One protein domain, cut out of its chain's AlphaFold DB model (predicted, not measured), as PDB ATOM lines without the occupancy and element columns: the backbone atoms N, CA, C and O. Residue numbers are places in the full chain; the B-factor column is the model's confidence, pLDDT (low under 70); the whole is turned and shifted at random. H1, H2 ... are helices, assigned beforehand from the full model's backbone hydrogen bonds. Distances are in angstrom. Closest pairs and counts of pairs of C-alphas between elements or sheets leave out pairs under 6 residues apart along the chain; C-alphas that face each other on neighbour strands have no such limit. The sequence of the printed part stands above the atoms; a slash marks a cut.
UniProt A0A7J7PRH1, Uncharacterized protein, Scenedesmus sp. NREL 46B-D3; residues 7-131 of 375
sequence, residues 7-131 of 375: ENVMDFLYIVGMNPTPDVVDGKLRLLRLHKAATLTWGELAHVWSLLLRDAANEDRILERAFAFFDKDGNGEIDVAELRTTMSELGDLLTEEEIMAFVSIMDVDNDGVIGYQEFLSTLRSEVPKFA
ATOM      1  N   GLU A   7     115.905 131.237  70.285       77.88
ATOM      2  CA  GLU A   7     116.517 129.906  70.203       77.88
ATOM      3  C   GLU A   7     117.111 129.513  71.568       77.88
ATOM      4  O   GLU A   7     116.723 128.482  72.113       77.88
ATOM      5  N   ASN A   8     117.860 130.415  72.221       81.06
ATOM      6  CA  ASN A   8     118.363 130.221  73.592       81.06
ATOM      7  C   ASN A   8     117.227 129.991  74.614       81.06
ATOM      8  O   ASN A   8     117.397 129.216  75.552       81.06
ATOM      9  N   VAL A   9     116.051 130.618  74.432       81.56
ATOM     10  CA  VAL A   9     114.848 130.330  75.250       81.56
ATOM     11  C   VAL A   9     114.440 128.859  75.137       81.56
ATOM     12  O   VAL A   9     114.141 128.225  76.146       81.56
ATOM     13  N   MET A  10     114.391 128.320  73.916       85.06
ATOM     14  CA  MET A  10     113.952 126.942  73.674       85.06
ATOM     15  C   MET A  10     114.994 125.936  74.171       85.06
ATOM     16  O   MET A  10     114.611 124.939  74.782       85.06
ATOM     17  N   ASP A  11     116.285 126.223  73.982       84.62
ATOM     18  CA  ASP A  11     117.384 125.390  74.481       84.62
ATOM     19  C   ASP A  11     117.409 125.348  76.015       84.62
ATOM     20  O   ASP A  11     117.453 124.262  76.596       84.62
ATOM     21  N   PHE A  12     117.275 126.498  76.690       85.38
ATOM     22  CA  PHE A  12     117.151 126.553  78.151       85.38
ATOM     23  C   PHE A  12     115.942 125.749  78.655       85.38
ATOM     24  O   PHE A  12     116.080 124.914  79.553       85.38
ATOM     25  N   LEU A  13     114.762 125.949  78.053       86.69
ATOM     26  CA  LEU A  13     113.550 125.213  78.426       86.69
ATOM     27  C   LEU A  13     113.728 123.696  78.229       86.69
ATOM     28  O   LEU A  13     113.310 122.919  79.090       86.69
ATOM     29  N   TYR A  14     114.403 123.276  77.156       87.38
ATOM     30  CA  TYR A  14     114.731 121.874  76.898       87.38
ATOM     31  C   TYR A  14     115.713 121.294  77.930       87.38
ATOM     32  O   TYR A  14     115.500 120.176  78.405       87.38
ATOM     33  N   ILE A  15     116.734 122.058  78.335       86.06
ATOM     34  CA  ILE A  15     117.725 121.674  79.356       86.06
ATOM     35  C   ILE A  15     117.064 121.427  80.718       86.06
ATOM     36  O   ILE A  15     117.268 120.364  81.308       86.06
ATOM     37  N   VAL A  16     116.177 122.321  81.176       85.25
ATOM     38  CA  VAL A  16     115.389 122.100  82.412       85.25
ATOM     39  C   VAL A  16     114.321 120.998  82.256       85.25
ATOM     40  O   VAL A  16     113.636 120.612  83.205       85.25
ATOM     41  N   GLY A  17     114.197 120.419  81.057       83.31
ATOM     42  CA  GLY A  17     113.369 119.252  80.773       83.31
ATOM     43  C   GLY A  17     111.920 119.563  80.406       83.31
ATOM     44  O   GLY A  17     111.077 118.664  80.482       83.31
ATOM     45  N   MET A  18     111.629 120.802  80.007       85.31
ATOM     46  CA  MET A  18     110.363 121.209  79.399       85.31
ATOM     47  C   MET A  18     110.473 121.097  77.875       85.31
ATOM     48  O   MET A  18     111.456 121.516  77.284       85.31
ATOM     49  N   ASN A  19     109.442 120.583  77.205       85.94
ATOM     50  CA  ASN A  19     109.404 120.549  75.737       85.94
ATOM     51  C   ASN A  19     108.127 121.227  75.202       85.94
ATOM     52  O   ASN A  19     107.247 120.542  74.670       85.94
ATOM     53  N   PRO A  20     107.954 122.547  75.422       85.50
ATOM     54  CA  PRO A  20     106.826 123.290  74.877       85.50
ATOM     55  C   PRO A  20     106.989 123.464  73.362       85.50
ATOM     56  O   PRO A  20     108.102 123.595  72.856       85.50
ATOM     57  N   THR A  21     105.883 123.521  72.617       88.25
ATOM     58  CA  THR A  21     105.968 123.893  71.198       88.25
ATOM     59  C   THR A  21     106.306 125.383  71.055       88.25
ATOM     60  O   THR A  21     105.967 126.177  71.944       88.25
ATOM     61  N   PRO A  22     106.916 125.808  69.929       86.31
ATOM     62  CA  PRO A  22     107.206 127.219  69.680       86.31
ATOM     63  C   PRO A  22     105.975 128.124  69.833       86.31
ATOM     64  O   PRO A  22     106.115 129.239  70.331       86.31
ATOM     65  N   ASP A  23     104.782 127.638  69.467       86.94
ATOM     66  CA  ASP A  23     103.501 128.351  69.578       86.94
ATOM     67  C   ASP A  23     103.047 128.602  71.022       86.94
ATOM     68  O   ASP A  23     102.418 129.627  71.295       86.94
ATOM     69  N   VAL A  24     103.360 127.685  71.946       87.81
ATOM     70  CA  VAL A  24     103.043 127.822  73.378       87.81
ATOM     71  C   VAL A  24     103.924 128.902  74.000       87.81
ATOM     72  O   VAL A  24     103.407 129.799  74.669       87.81
ATOM     73  N   VAL A  25     105.229 128.880  73.709       86.38
ATOM     74  CA  VAL A  25     106.169 129.928  74.142       86.38
ATOM     75  C   VAL A  25     105.771 131.281  73.543       86.38
ATOM     76  O   VAL A  25     105.646 132.258  74.278       86.38
ATOM     77  N   ASP A  26     105.426 131.332  72.254       85.69
ATOM     78  CA  ASP A  26     104.865 132.529  71.609       85.69
ATOM     79  C   ASP A  26     103.542 132.996  72.236       85.69
ATOM     80  O   ASP A  26     103.257 134.193  72.283       85.69
ATOM     81  N   GLY A  27     102.711 132.071  72.725       86.38
ATOM     82  CA  GLY A  27     101.493 132.379  73.471       86.38
ATOM     83  C   GLY A  27     101.793 133.143  74.760       86.38
ATOM     84  O   GLY A  27     101.198 134.197  75.000       86.38
ATOM     85  N   LYS A  28     102.765 132.667  75.548       86.69
ATOM     86  CA  LYS A  28     103.213 133.339  76.780       86.69
ATOM     87  C   LYS A  28     103.949 134.659  76.480       86.69
ATOM     88  O   LYS A  28     103.693 135.656  77.151       86.69
ATOM     89  N   LEU A  29     104.757 134.723  75.417       85.00
ATOM     90  CA  LEU A  29     105.397 135.965  74.948       85.00
ATOM     91  C   LEU A  29     104.381 137.011  74.460       85.00
ATOM     92  O   LEU A  29     104.570 138.206  74.690       85.00
ATOM     93  N   ARG A  30     103.280 136.600  73.817       84.81
ATOM     94  CA  ARG A  30     102.166 137.507  73.479       84.81
ATOM     95  C   ARG A  30     101.441 137.996  74.731       84.81
ATOM     96  O   ARG A  30     101.171 139.192  74.822       84.81
ATOM     97  N   LEU A  31     101.181 137.112  75.697       83.38
ATOM     98  CA  LEU A  31     100.534 137.453  76.972       83.38
ATOM     99  C   LEU A  31     101.335 138.505  77.760       83.38
ATOM    100  O   LEU A  31     100.764 139.494  78.216       83.38
ATOM    101  N   LEU A  32     102.661 138.356  77.824       81.88
ATOM    102  CA  LEU A  32     103.575 139.328  78.442       81.88
ATOM    103  C   LEU A  32     103.887 140.552  77.561       81.88
ATOM    104  O   LEU A  32     104.697 141.392  77.937       81.88
ATOM    105  N   ARG A  33     103.267 140.669  76.377       81.50
ATOM    106  CA  ARG A  33     103.535 141.684  75.333       81.50
ATOM    107  C   ARG A  33     104.946 141.634  74.710       81.50
ATOM    108  O   ARG A  33     105.173 142.321  73.715       81.50
ATOM    109  N   LEU A  34     105.822 140.746  75.176       80.19
ATOM    110  CA  LEU A  34     107.205 140.522  74.731       80.19
ATOM    111  C   LEU A  34     107.370 139.989  73.296       80.19
ATOM    112  O   LEU A  34     108.461 140.066  72.755       80.19
ATOM    113  N   HIS A  35     106.309 139.514  72.637       75.06
ATOM    114  CA  HIS A  35     106.329 138.958  71.263       75.06
ATOM    115  C   HIS A  35     106.935 139.830  70.132       75.06
ATOM    116  O   HIS A  35     106.998 139.374  68.992       75.06
ATOM    117  N   LYS A  36     107.316 141.086  70.401       77.62
ATOM    118  CA  LYS A  36     108.026 141.979  69.461       77.62
ATOM    119  C   LYS A  36     109.476 142.264  69.862       77.62
ATOM    120  O   LYS A  36     110.181 142.941  69.120       77.62
ATOM    121  N   ALA A  37     109.909 141.795  71.029       75.19
ATOM    122  CA  ALA A  37     111.296 141.871  71.442       75.19
ATOM    123  C   ALA A  37     112.106 140.866  70.610       75.19
ATOM    124  O   ALA A  37     111.772 139.684  70.563       75.19
ATOM    125  N   ALA A  38     113.152 141.341  69.932       69.00
ATOM    126  CA  ALA A  38     114.079 140.465  69.210       69.00
ATOM    127  C   ALA A  38     114.925 139.612  70.175       69.00
ATOM    128  O   ALA A  38     115.377 138.528  69.817       69.00
ATOM    129  N   THR A  39     115.116 140.118  71.394       73.44
ATOM    130  CA  THR A  39     115.876 139.514  72.483       73.44
ATOM    131  C   THR A  39     115.163 139.780  73.808       73.44
ATOM    132  O   THR A  39     114.558 140.842  73.987       73.44
ATOM    133  N   LEU A  40     115.222 138.824  74.730       75.00
ATOM    134  CA  LEU A  40     114.673 138.945  76.081       75.00
ATOM    135  C   LEU A  40     115.780 139.303  77.076       75.00
ATOM    136  O   LEU A  40     116.941 138.952  76.869       75.00
ATOM    137  N   THR A  41     115.421 139.952  78.180       77.19
ATOM    138  CA  THR A  41     116.264 139.926  79.388       77.19
ATOM    139  C   THR A  41     116.038 138.620  80.154       77.19
ATOM    140  O   THR A  41     115.009 137.958  79.996       77.19
ATOM    141  N   TRP A  42     116.954 138.249  81.051       76.75
ATOM    142  CA  TRP A  42     116.732 137.081  81.911       76.75
ATOM    143  C   TRP A  42     115.526 137.251  82.849       76.75
ATOM    144  O   TRP A  42     114.781 136.300  83.072       76.75
ATOM    145  N   GLY A  43     115.239 138.474  83.304       76.19
ATOM    146  CA  GLY A  43     114.013 138.777  84.053       76.19
ATOM    147  C   GLY A  43     112.726 138.548  83.244       76.19
ATOM    148  O   GLY A  43     111.706 138.136  83.796       76.19
ATOM    149  N   GLU A  44     112.774 138.767  81.928       79.50
ATOM    150  CA  GLU A  44     111.681 138.459  81.001       79.50
ATOM    151  C   GLU A  44     111.558 136.947  80.746       79.50
ATOM    152  O   GLU A  44     110.441 136.421  80.768       79.50
ATOM    153  N   LEU A  45     112.678 136.226  80.596       82.38
ATOM    154  CA  LEU A  45     112.684 134.762  80.484       82.38
ATOM    155  C   LEU A  45     112.180 134.082  81.763       82.38
ATOM    156  O   LEU A  45     111.294 133.236  81.677       82.38
ATOM    157  N   ALA A  46     112.656 134.475  82.947       81.25
ATOM    158  CA  ALA A  46     112.173 133.954  84.227       81.25
ATOM    159  C   ALA A  46     110.651 134.138  84.374       81.25
ATOM    160  O   ALA A  46     109.950 133.262  84.886       81.25
ATOM    161  N   HIS A  47     110.107 135.239  83.845       80.19
ATOM    162  CA  HIS A  47     108.668 135.464  83.817       80.19
ATOM    163  C   HIS A  47     107.941 134.525  82.834       80.19
ATOM    164  O   HIS A  47     106.950 133.904  83.223       80.19
ATOM    165  N   VAL A  48     108.439 134.352  81.602       83.88
ATOM    166  CA  VAL A  48     107.916 133.353  80.640       83.88
ATOM    167  C   VAL A  48     107.957 131.945  81.240       83.88
ATOM    168  O   VAL A  48     106.974 131.212  81.153       83.88
ATOM    169  N   TRP A  49     109.064 131.585  81.887       85.31
ATOM    170  CA  TRP A  49     109.291 130.277  82.486       85.31
ATOM    171  C   TRP A  49     108.346 130.014  83.663       85.31
ATOM    172  O   TRP A  49     107.687 128.978  83.668       85.31
ATOM    173  N   SER A  50     108.144 130.976  84.574       84.69
ATOM    174  CA  SER A  50     107.133 130.872  85.644       84.69
ATOM    175  C   SER A  50     105.714 130.630  85.104       84.69
ATOM    176  O   SER A  50     104.952 129.845  85.667       84.69
ATOM    177  N   LEU A  51     105.361 131.242  83.966       84.62
ATOM    178  CA  LEU A  51     104.065 131.039  83.317       84.62
ATOM    179  C   LEU A  51     103.960 129.705  82.567       84.62
ATOM    180  O   LEU A  51     102.845 129.296  82.251       84.62
ATOM    181  N   LEU A  52     105.077 129.048  82.248       86.12
ATOM    182  CA  LEU A  52     105.108 127.695  81.684       86.12
ATOM    183  C   LEU A  52     105.138 126.629  82.790       86.12
ATOM    184  O   LEU A  52     104.546 125.569  82.615       86.12
ATOM    185  N   LEU A  53     105.787 126.912  83.925       86.62
ATOM    186  CA  LEU A  53     105.825 126.048  85.111       86.62
ATOM    187  C   LEU A  53     104.416 125.818  85.673       86.62
ATOM    188  O   LEU A  53     104.030 124.670  85.862       86.62
ATOM    189  N   ARG A  54     103.601 126.877  85.796       82.00
ATOM    190  CA  ARG A  54     102.188 126.784  86.228       82.00
ATOM    191  C   ARG A  54     101.304 125.913  85.320       82.00
ATOM    192  O   ARG A  54     100.303 125.375  85.783       82.00
ATOM    193  N   ASP A  55     101.662 125.760  84.043       80.31
ATOM    194  CA  ASP A  55     100.968 124.874  83.093       80.31
ATOM    195  C   ASP A  55     101.521 123.426  83.133       80.31
ATOM    196  O   ASP A  55     100.946 122.517  82.526       80.31
ATOM    197  N   ALA A  56     102.656 123.187  83.800       82.94
ATOM    198  CA  ALA A  56     103.412 121.943  83.722       82.94
ATOM    199  C   ALA A  56     103.115 120.998  84.897       82.94
ATOM    200  O   ALA A  56     103.620 121.156  86.003       82.94
ATOM    201  N   ALA A  57     102.411 119.897  84.618       76.38
ATOM    202  CA  ALA A  57     102.059 118.855  85.597       76.38
ATOM    203  C   ALA A  57     103.246 118.077  86.234       76.38
ATOM    204  O   ALA A  57     103.026 117.083  86.919       76.38
ATOM    205  N   ASN A  58     104.495 118.484  85.984       83.94
ATOM    206  CA  ASN A  58     105.723 117.923  86.562       83.94
ATOM    207  C   ASN A  58     106.616 119.036  87.152       83.94
ATOM    208  O   ASN A  58     107.839 118.931  87.078       83.94
ATOM    209  N   GLU A  59     106.017 120.115  87.662       84.44
ATOM    210  CA  GLU A  59     106.704 121.343  88.089       84.44
ATOM    211  C   GLU A  59     107.922 121.082  88.993       84.44
ATOM    212  O   GLU A  59     109.026 121.502  88.649       84.44
ATOM    213  N   ASP A  60     107.760 120.298  90.069       86.12
ATOM    214  CA  ASP A  60     108.852 119.949  90.993       86.12
ATOM    215  C   ASP A  60     110.057 119.345  90.255       86.12
ATOM    216  O   ASP A  60     111.191 119.754  90.466       86.12
ATOM    217  N   ARG A  61     109.811 118.441  89.299       87.06
ATOM    218  CA  ARG A  61     110.859 117.739  88.535       87.06
ATOM    219  C   ARG A  61     111.546 118.602  87.481       87.06
ATOM    220  O   ARG A  61     112.582 118.205  86.950       87.06
ATOM    221  N   ILE A  62     110.942 119.727  87.110       87.88
ATOM    222  CA  ILE A  62     111.555 120.742  86.246       87.88
ATOM    223  C   ILE A  62     112.424 121.662  87.107       87.88
ATOM    224  O   ILE A  62     113.536 121.998  86.711       87.88
ATOM    225  N   LEU A  63     111.948 122.012  88.303       86.88
ATOM    226  CA  LEU A  63     112.674 122.840  89.263       86.88
ATOM    227  C   LEU A  63     113.897 122.108  89.841       86.88
ATOM    228  O   LEU A  63     114.978 122.685  89.831       86.88
ATOM    229  N   GLU A  64     113.779 120.825  90.202       88.31
ATOM    230  CA  GLU A  64     114.904 119.933  90.554       88.31
ATOM    231  C   GLU A  64     115.999 119.936  89.472       88.31
ATOM    232  O   GLU A  64     117.185 120.049  89.769       88.31
ATOM    233  N   ARG A  65     115.602 119.820  88.196       88.19
ATOM    234  CA  ARG A  65     116.525 119.784  87.047       88.19
ATOM    235  C   ARG A  65     117.167 121.126  86.745       88.19
ATOM    236  O   ARG A  65     118.314 121.148  86.321       88.19
ATOM    237  N   ALA A  66     116.417 122.212  86.896       88.00
ATOM    238  CA  ALA A  66     116.948 123.550  86.709       88.00
ATOM    239  C   ALA A  66     117.933 123.899  87.821       88.00
ATOM    240  O   ALA A  66     119.009 124.409  87.533       88.00
ATOM    241  N   PHE A  67     117.599 123.560  89.068       88.62
ATOM    242  CA  PHE A  67     118.497 123.754  90.195       88.62
ATOM    243  C   PHE A  67     119.797 122.968  89.991       88.62
ATOM    244  O   PHE A  67     120.846 123.585  89.911       88.62
ATOM    245  N   ALA A  68     119.724 121.662  89.703       88.44
ATOM    246  CA  ALA A  68     120.886 120.822  89.371       88.44
ATOM    247  C   ALA A  68     121.524 121.089  87.982       88.44
ATOM    248  O   ALA A  68     122.338 120.293  87.504       88.44
ATOM    249  N   PHE A  69     121.124 122.165  87.297       87.25
ATOM    250  CA  PHE A  69     121.853 122.741  86.164       87.25
ATOM    251  C   PHE A  69     122.607 124.017  86.576       87.25
ATOM    252  O   PHE A  69     123.672 124.275  86.018       87.25
ATOM    253  N   PHE A  70     122.063 124.787  87.527       87.19
ATOM    254  CA  PHE A  70     122.662 126.000  88.086       87.19
ATOM    255  C   PHE A  70     123.701 125.706  89.175       87.19
ATOM    256  O   PHE A  70     124.825 126.176  89.045       87.19
ATOM    257  N   ASP A  71     123.333 124.902  90.172       90.81
ATOM    258  CA  ASP A  71     124.219 124.290  91.168       90.81
ATOM    259  C   ASP A  71     125.164 123.309  90.439       90.81
ATOM    260  O   ASP A  71     124.716 122.354  89.786       90.81
ATOM    261  N   LYS A  72     126.471 123.601  90.465       87.88
ATOM    262  CA  LYS A  72     127.523 122.880  89.724       87.88
ATOM    263  C   LYS A  72     128.428 122.062  90.636       87.88
ATOM    264  O   LYS A  72     128.981 121.065  90.157       87.88
ATOM    265  N   ASP A  73     128.612 122.462  91.892       88.94
ATOM    266  CA  ASP A  73     129.398 121.701  92.871       88.94
ATOM    267  C   ASP A  73     128.557 120.693  93.692       88.94
ATOM    268  O   ASP A  73     129.107 119.708  94.201       88.94
ATOM    269  N   GLY A  74     127.231 120.861  93.717       87.25
ATOM    270  CA  GLY A  74     126.252 120.033  94.419       87.25
ATOM    271  C   GLY A  74     125.935 120.486  95.850       87.25
ATOM    272  O   GLY A  74     125.523 119.636  96.651       87.25
ATOM    273  N   ASN A  75     126.185 121.749  96.215       88.38
ATOM    274  CA  ASN A  75     126.073 122.230  97.598       88.38
ATOM    275  C   ASN A  75     124.625 122.485  98.085       88.38
ATOM    276  O   ASN A  75     124.384 122.371  99.291       88.38
ATOM    277  N   GLY A  76     123.648 122.709  97.193       87.12
ATOM    278  CA  GLY A  76     122.239 122.976  97.550       87.12
ATOM    279  C   GLY A  76     121.829 124.460  97.614       87.12
ATOM    280  O   GLY A  76     120.656 124.765  97.874       87.12
ATOM    281  N   GLU A  77     122.769 125.355  97.336       90.50
ATOM    282  CA  GLU A  77     122.653 126.797  97.099       90.50
ATOM    283  C   GLU A  77     123.097 127.082  95.637       90.50
ATOM    284  O   GLU A  77     123.418 126.156  94.892       90.50
ATOM    285  N   ILE A  78     123.034 128.332  95.162       89.94
ATOM    286  CA  ILE A  78     123.568 128.723  93.840       89.94
ATOM    287  C   ILE A  78     124.398 129.992  94.004       89.94
ATOM    288  O   ILE A  78     123.862 131.053  94.339       89.94
ATOM    289  N   ASP A  79     125.686 129.892  93.693       90.06
ATOM    290  CA  ASP A  79     126.622 131.013  93.745       90.06
ATOM    291  C   ASP A  79     126.450 131.964  92.544       90.06
ATOM    292  O   ASP A  79     126.195 131.546  91.408       90.06
ATOM    293  N   VAL A  80     126.734 133.258  92.745       88.75
ATOM    294  CA  VAL A  80     126.824 134.264  91.659       88.75
ATOM    295  C   VAL A  80     127.764 133.789  90.535       88.75
ATOM    296  O   VAL A  80     127.511 134.025  89.352       88.75
ATOM    297  N   ALA A  81     128.844 133.085  90.895       89.00
ATOM    298  CA  ALA A  81     129.837 132.553  89.964       89.00
ATOM    299  C   ALA A  81     129.339 131.336  89.157       89.00
ATOM    300  O   ALA A  81     129.670 131.205  87.973       89.00
ATOM    301  N   GLU A  82     128.527 130.463  89.755       90.31
ATOM    302  CA  GLU A  82     127.929 129.305  89.079       90.31
ATOM    303  C   GLU A  82     126.810 129.739  88.135       90.31
ATOM    304  O   GLU A  82     126.779 129.349  86.959       90.31
ATOM    305  N   LEU A  83     125.955 130.649  88.611       86.38
ATOM    306  CA  LEU A  83     124.946 131.322  87.805       86.38
ATOM    307  C   LEU A  83     125.595 132.033  86.608       86.38
ATOM    308  O   LEU A  83     125.159 131.867  85.473       86.38
ATOM    309  N   ARG A  84     126.695 132.766  86.813       85.19
ATOM    310  CA  ARG A  84     127.442 133.375  85.703       85.19
ATOM    311  C   ARG A  84     127.979 132.330  84.722       85.19
ATOM    312  O   ARG A  84     127.827 132.496  83.513       85.19
ATOM    313  N   THR A  85     128.579 131.251  85.224       86.94
ATOM    314  CA  THR A  85     129.160 130.182  84.392       86.94
ATOM    315  C   THR A  85     128.100 129.514  83.513       86.94
ATOM    316  O   THR A  85     128.322 129.297  82.322       86.94
ATOM    317  N   THR A  86     126.917 129.250  84.062       84.25
ATOM    318  CA  THR A  86     125.788 128.639  83.342       84.25
ATOM    319  C   THR A  86     125.116 129.582  82.348       84.25
ATOM    320  O   THR A  86     124.727 129.144  81.265       84.25
ATOM    321  N   MET A  87     125.047 130.883  82.638       77.75
ATOM    322  CA  MET A  87     124.593 131.888  81.664       77.75
ATOM    323  C   MET A  87     125.583 132.064  80.504       77.75
ATOM    324  O   MET A  87     125.154 132.303  79.373       77.75
ATOM    325  N   SER A  88     126.884 131.881  80.751       79.75
ATOM    326  CA  SER A  88     127.896 131.763  79.693       79.75
ATOM    327  C   SER A  88     127.730 130.476  78.875       79.75
ATOM    328  O   SER A  88     127.713 130.554  77.648       79.75
ATOM    329  N   GLU A  89     127.518 129.312  79.509       77.12
ATOM    330  CA  GLU A  89     127.241 128.038  78.809       77.12
ATOM    331  C   GLU A  89     126.006 128.108  77.889       77.12
ATOM    332  O   GLU A  89     126.006 127.499  76.817       77.12
ATOM    333  N   LEU A  90     124.975 128.866  78.281       71.75
ATOM    334  CA  LEU A  90     123.757 129.097  77.494       71.75
ATOM    335  C   LEU A  90     123.906 130.183  76.401       71.75
ATOM    336  O   LEU A  90     122.982 130.362  75.599       71.75
ATOM    337  N   GLY A  91     125.051 130.881  76.337       66.19
ATOM    338  CA  GLY A  91     125.413 131.815  75.259       66.19
ATOM    339  C   GLY A  91     125.786 133.242  75.687       66.19
ATOM    340  O   GLY A  91     125.308 134.178  75.055       66.19
ATOM    341  N   ASP A  92     126.594 133.420  76.743       65.19
ATOM    342  CA  ASP A  92     127.008 134.736  77.297       65.19
ATOM    343  C   ASP A  92     125.828 135.717  77.500       65.19
ATOM    344  O   ASP A  92     125.883 136.907  77.175       65.19
ATOM    345  N   LEU A  93     124.730 135.182  78.045       62.34
ATOM    346  CA  LEU A  93     123.388 135.766  77.944       62.34
ATOM    347  C   LEU A  93     123.116 137.018  78.792       62.34
ATOM    348  O   LEU A  93     122.066 137.636  78.605       62.34
ATOM    349  N   LEU A  94     123.996 137.357  79.739       67.94
ATOM    350  CA  LEU A  94     123.791 138.435  80.711       67.94
ATOM    351  C   LEU A  94     125.083 139.175  81.037       67.94
ATOM    352  O   LEU A  94     126.165 138.587  81.064       67.94
ATOM    353  N   THR A  95     124.957 140.464  81.354       76.94
ATOM    354  CA  THR A  95     126.052 141.223  81.972       76.94
ATOM    355  C   THR A  95     126.119 140.977  83.483       76.94
ATOM    356  O   THR A  95     125.156 140.511  84.094       76.94
ATOM    357  N   GLU A  96     127.247 141.322  84.114       80.69
ATOM    358  CA  GLU A  96     127.419 141.198  85.571       80.69
ATOM    359  C   GLU A  96     126.323 141.962  86.336       80.69
ATOM    360  O   GLU A  96     125.816 141.497  87.352       80.69
ATOM    361  N   GLU A  97     125.910 143.119  85.816       80.94
ATOM    362  CA  GLU A  97     124.844 143.945  86.382       80.94
ATOM    363  C   GLU A  97     123.470 143.262  86.304       80.94
ATOM    364  O   GLU A  97     122.681 143.385  87.239       80.94
ATOM    365  N   GLU A  98     123.181 142.521  85.230       78.50
ATOM    366  CA  GLU A  98     121.943 141.744  85.097       78.50
ATOM    367  C   GLU A  98     121.948 140.496  85.992       78.50
ATOM    368  O   GLU A  98     120.907 140.143  86.549       78.50
ATOM    369  N   ILE A  99     123.113 139.865  86.181       81.81
ATOM    370  CA  ILE A  99     123.307 138.738  87.105       81.81
ATOM    371  C   ILE A  99     123.111 139.210  88.552       81.81
ATOM    372  O   ILE A  99     122.262 138.666  89.256       81.81
ATOM    373  N   MET A 100     123.804 140.272  88.981       82.75
ATOM    374  CA  MET A 100     123.635 140.860  90.320       82.75
ATOM    375  C   MET A 100     122.195 141.333  90.566       82.75
ATOM    376  O   MET A 100     121.642 141.099  91.642       82.75
ATOM    377  N   ALA A 101     121.557 141.959  89.569       79.00
ATOM    378  CA  ALA A 101     120.157 142.362  89.669       79.00
ATOM    379  C   ALA A 101     119.205 141.160  89.766       79.00
ATOM    380  O   ALA A 101     118.197 141.253  90.456       79.00
ATOM    381  N   PHE A 102     119.495 140.037  89.107       78.06
ATOM    382  CA  PHE A 102     118.696 138.819  89.239       78.06
ATOM    383  C   PHE A 102     118.876 138.149  90.605       78.06
ATOM    384  O   PHE A 102     117.865 137.803  91.218       78.06
ATOM    385  N   VAL A 103     120.115 138.018  91.098       83.50
ATOM    386  CA  VAL A 103     120.411 137.452  92.426       83.50
ATOM    387  C   VAL A 103     119.679 138.257  93.494       83.50
ATOM    388  O   VAL A 103     118.796 137.702  94.132       83.50
ATOM    389  N   SER A 104     119.866 139.584  93.537       81.75
ATOM    390  CA  SER A 104     119.158 140.518  94.441       81.75
ATOM    391  C   SER A 104     117.618 140.503  94.327       81.75
ATOM    392  O   SER A 104     116.922 141.135  95.126       81.75
ATOM    393  N   ILE A 105     117.061 139.816  93.325       76.06
ATOM    394  CA  ILE A 105     115.624 139.610  93.160       76.06
ATOM    395  C   ILE A 105     115.197 138.175  93.533       76.06
ATOM    396  O   ILE A 105     114.061 138.004  93.979       76.06
ATOM    397  N   MET A 106     116.037 137.152  93.372       81.44
ATOM    398  CA  MET A 106     115.743 135.788  93.841       81.44
ATOM    399  C   MET A 106     115.954 135.648  95.345       81.44
ATOM    400  O   MET A 106     115.023 135.227  96.029       81.44
ATOM    401  N   ASP A 107     117.132 136.067  95.798       86.31
ATOM    402  CA  ASP A 107     117.561 136.214  97.185       86.31
ATOM    403  C   ASP A 107     116.502 137.011  97.983       86.31
ATOM    404  O   ASP A 107     115.962 138.039  97.530       86.31
ATOM    405  N   VAL A 108     116.109 136.471  99.138       81.56
ATOM    406  CA  VAL A 108     115.083 137.016 100.034       81.56
ATOM    407  C   VAL A 108     115.670 137.431 101.382       81.56
ATOM    408  O   VAL A 108     115.202 138.437 101.927       81.56
ATOM    409  N   ASP A 109     116.658 136.715 101.925       85.19
ATOM    410  CA  ASP A 109     117.265 137.028 103.231       85.19
ATOM    411  C   ASP A 109     118.575 137.844 103.163       85.19
ATOM    412  O   ASP A 109     118.944 138.481 104.154       85.19
ATOM    413  N   ASN A 110     119.112 138.022 101.953       84.06
ATOM    414  CA  ASN A 110     120.249 138.858 101.555       84.06
ATOM    415  C   ASN A 110     121.609 138.301 102.010       84.06
ATOM    416  O   ASN A 110     122.496 139.075 102.397       84.06
ATOM    417  N   ASP A 111     121.779 136.976 101.963       86.81
ATOM    418  CA  ASP A 111     123.061 136.303 102.205       86.81
ATOM    419  C   ASP A 111     124.030 136.337 100.998       86.81
ATOM    420  O   ASP A 111     125.250 136.298 101.195       86.81
ATOM    421  N   GLY A 112     123.511 136.538  99.780       83.25
ATOM    422  CA  GLY A 112     124.273 136.658  98.535       83.25
ATOM    423  C   GLY A 112     124.348 135.393  97.669       83.25
ATOM    424  O   GLY A 112     124.967 135.458  96.601       83.25
ATOM    425  N   VAL A 113     123.724 134.286  98.082       87.31
ATOM    426  CA  VAL A 113     123.499 133.092  97.246       87.31
ATOM    427  C   VAL A 113     122.009 132.978  96.881       87.31
ATOM    428  O   VAL A 113     121.255 133.944  96.986       87.31
ATOM    429  N   ILE A 114     121.571 131.838  96.337       89.38
ATOM    430  CA  ILE A 114     120.143 131.545  96.130       89.38
ATOM    431  C   ILE A 114     119.843 130.138  96.649       89.38
ATOM    432  O   ILE A 114     120.168 129.140  95.999       89.38
ATOM    433  N   GLY A 115     119.172 130.041  97.796       90.12
ATOM    434  CA  GLY A 115     118.783 128.754  98.370       90.12
ATOM    435  C   GLY A 115     117.654 128.073  97.582       90.12
ATOM    436  O   GLY A 115     116.747 128.727  97.055       90.12
ATOM    437  N   TYR A 116     117.627 126.733  97.557       88.81
ATOM    438  CA  TYR A 116     116.592 125.964  96.837       88.81
ATOM    439  C   TYR A 116     115.146 126.394  97.170       88.81
ATOM    440  O   TYR A 116     114.294 126.472  96.284       88.81
ATOM    441  N   GLN A 117     114.846 126.734  98.430       87.19
ATOM    442  CA  GLN A 117     113.508 127.205  98.826       87.19
ATOM    443  C   GLN A 117     113.150 128.581  98.245       87.19
ATOM    444  O   GLN A 117     111.994 128.814  97.889       87.19
ATOM    445  N   GLU A 118     114.118 129.484  98.109       87.75
ATOM    446  CA  GLU A 118     113.918 130.814  97.524       87.75
ATOM    447  C   GLU A 118     113.733 130.730  96.011       87.75
ATOM    448  O   GLU A 118     112.862 131.399  95.446       87.75
ATOM    449  N   PHE A 119     114.492 129.833  95.374       85.69
ATOM    450  CA  PHE A 119     114.359 129.480  93.967       85.69
ATOM    451  C   PHE A 119     112.940 128.982  93.652       85.69
ATOM    452  O   PHE A 119     112.257 129.544  92.786       85.69
ATOM    453  N   LEU A 120     112.449 128.002  94.425       85.62
ATOM    454  CA  LEU A 120     111.065 127.518  94.347       85.62
ATOM    455  C   LEU A 120     110.051 128.646  94.596       85.62
ATOM    456  O   LEU A 120     109.131 128.831  93.800       85.62
ATOM    457  N   SER A 121     110.206 129.401  95.686       83.94
ATOM    458  CA  SER A 121     109.277 130.463  96.104       83.94
ATOM    459  C   SER A 121     109.133 131.558  95.038       83.94
ATOM    460  O   SER A 121     108.021 131.931  94.654       83.94
ATOM    461  N   THR A 122     110.255 132.021  94.486       80.50
ATOM    462  CA  THR A 122     110.289 133.083  93.476       80.50
ATOM    463  C   THR A 122     109.687 132.627  92.147       80.50
ATOM    464  O   THR A 122     108.888 133.369  91.566       80.50
ATOM    465  N   LEU A 123     109.987 131.409  91.680       80.06
ATOM    466  CA  LEU A 123     109.432 130.875  90.425       80.06
ATOM    467  C   LEU A 123     107.944 130.492  90.538       80.06
ATOM    468  O   LEU A 123     107.214 130.596  89.548       80.06
ATOM    469  N   ARG A 124     107.474 130.128  91.739       81.88
ATOM    470  CA  ARG A 124     106.052 129.877  92.050       81.88
ATOM    471  C   ARG A 124     105.231 131.152  92.245       81.88
ATOM    472  O   ARG A 124     104.010 131.111  92.100       81.88
ATOM    473  N   SER A 125     105.869 132.278  92.570       73.44
ATOM    474  CA  SER A 125     105.174 133.542  92.843       73.44
ATOM    475  C   SER A 125     104.327 134.014  91.651       73.44
ATOM    476  O   SER A 125     104.738 133.909  90.494       73.44
ATOM    477  N   GLU A 126     103.125 134.549  91.910       55.72
ATOM    478  CA  GLU A 126     102.205 134.919  90.822       55.72
ATOM    479  C   GLU A 126     102.710 136.088  89.969       55.72
ATOM    480  O   GLU A 126     102.464 136.114  88.758       55.72
ATOM    481  N   VAL A 127     103.459 137.007  90.584       56.62
ATOM    482  CA  VAL A 127     104.115 138.155  89.948       56.62
ATOM    483  C   VAL A 127     105.628 138.105  90.192       56.62
ATOM    484  O   VAL A 127     106.117 138.757  91.116       56.62
ATOM    485  N   PRO A 128     106.389 137.375  89.353       55.34
ATOM    486  CA  PRO A 128     107.845 137.401  89.385       55.34
ATOM    487  C   PRO A 128     108.357 138.845  89.359       55.34
ATOM    488  O   PRO A 128     108.144 139.579  88.382       55.34
ATOM    489  N   LYS A 129     109.014 139.236  90.461       54.72
ATOM    490  CA  LYS A 129     109.466 140.598  90.812       54.72
ATOM    491  C   LYS A 129     110.098 141.354  89.618       54.72
ATOM    492  O   LYS A 129     109.880 142.556  89.459       54.72
ATOM    493  N   PHE A 130     110.806 140.630  88.745       58.59
ATOM    494  CA  PHE A 130     111.510 141.110  87.548       58.59
ATOM    495  C   PHE A 130     110.656 141.929  86.547       58.59
ATOM    496  O   PHE A 130     111.187 142.799  85.858       58.59
ATOM    497  N   ALA A 131     109.337 141.704  86.445       52.66
ATOM    498  CA  ALA A 131     108.515 142.307  85.377       52.66
ATOM    499  C   ALA A 131     108.285 143.827  85.475       52.66
ATOM    500  O   ALA A 131     107.832 144.442  84.505       52.66
TER     501      ALA A 131
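Overview. This is residues 7 to 131 of the 375 residues of an uncharacterized protein of Scenedesmus sp. NREL 46B-D3 (UniProt A0A7J7PRH1). This is a compact, rounded body of short helices that mostly cross where they touch: H3 sits nearest the middle, with H2 packed on it toward one end of the longest axis and H7 crossing it, while H5 lies toward the other end, where H6 packs on it and residues 69 to 70 of H4 touch it. H1 is only loosely placed, near H2, H3 and H4. The printed part has 125 residues with seven named helices, H1 to H7 in order, and no named strand, an all-helix class. The radius of gyration of the C-alphas is 13.7 A, and the spans are 37 by 31 by 26 A.

Along the chain. H1, residues 7 to 15, begins at C-alpha 7 (116.517, 129.906, 70.203). H2 is residues 22 to 31, and H3 is residues 42 to 53, 15.8 A long. H4, residues 59 to 70, spans 16.6 A. H5 is residues 80 to 89, and H6 is residues 96 to 106, 15.3 A long. H7, residues 116 to 124, ends at C-alpha 124 (106.052, 129.877, 92.050).

Arrangement. H1 and H3 are close but not clearly touching, with the closest C-alphas, Val 9 and Leu 45, 7.2 A apart. H3 touches H2 with residues 48 to 52 alone; the closest C-alphas, Lys 28 and Val 48, are 6.1 A apart. H3 touches H7, about perpendicular at 80 degrees, closest at C-alphas Ser 50 and Leu 123, 5.3 A. H5 touches H6 at a steep tilt of 62 degrees, opposite ways, closest at C-alphas Arg 84 and Ile 99, 6.9 A. H4 touches H5 with residues 69 to 70 alone, closest at C-alphas Phe 70 and Leu 83, 5.8 A. In H1, H2, H3, H5, H6 and H7 every O i to N i+4 pair is within hydrogen-bond range; in H4, 7 of 8 are.

Size, cuts and confidence. The farthest C-alphas, Asp 23 and Asp 111, are 38.9 A apart. The printed part has no cut, and no link is long. Confidence is under 70 at residues 38, 91 to 94 and 126 to 131.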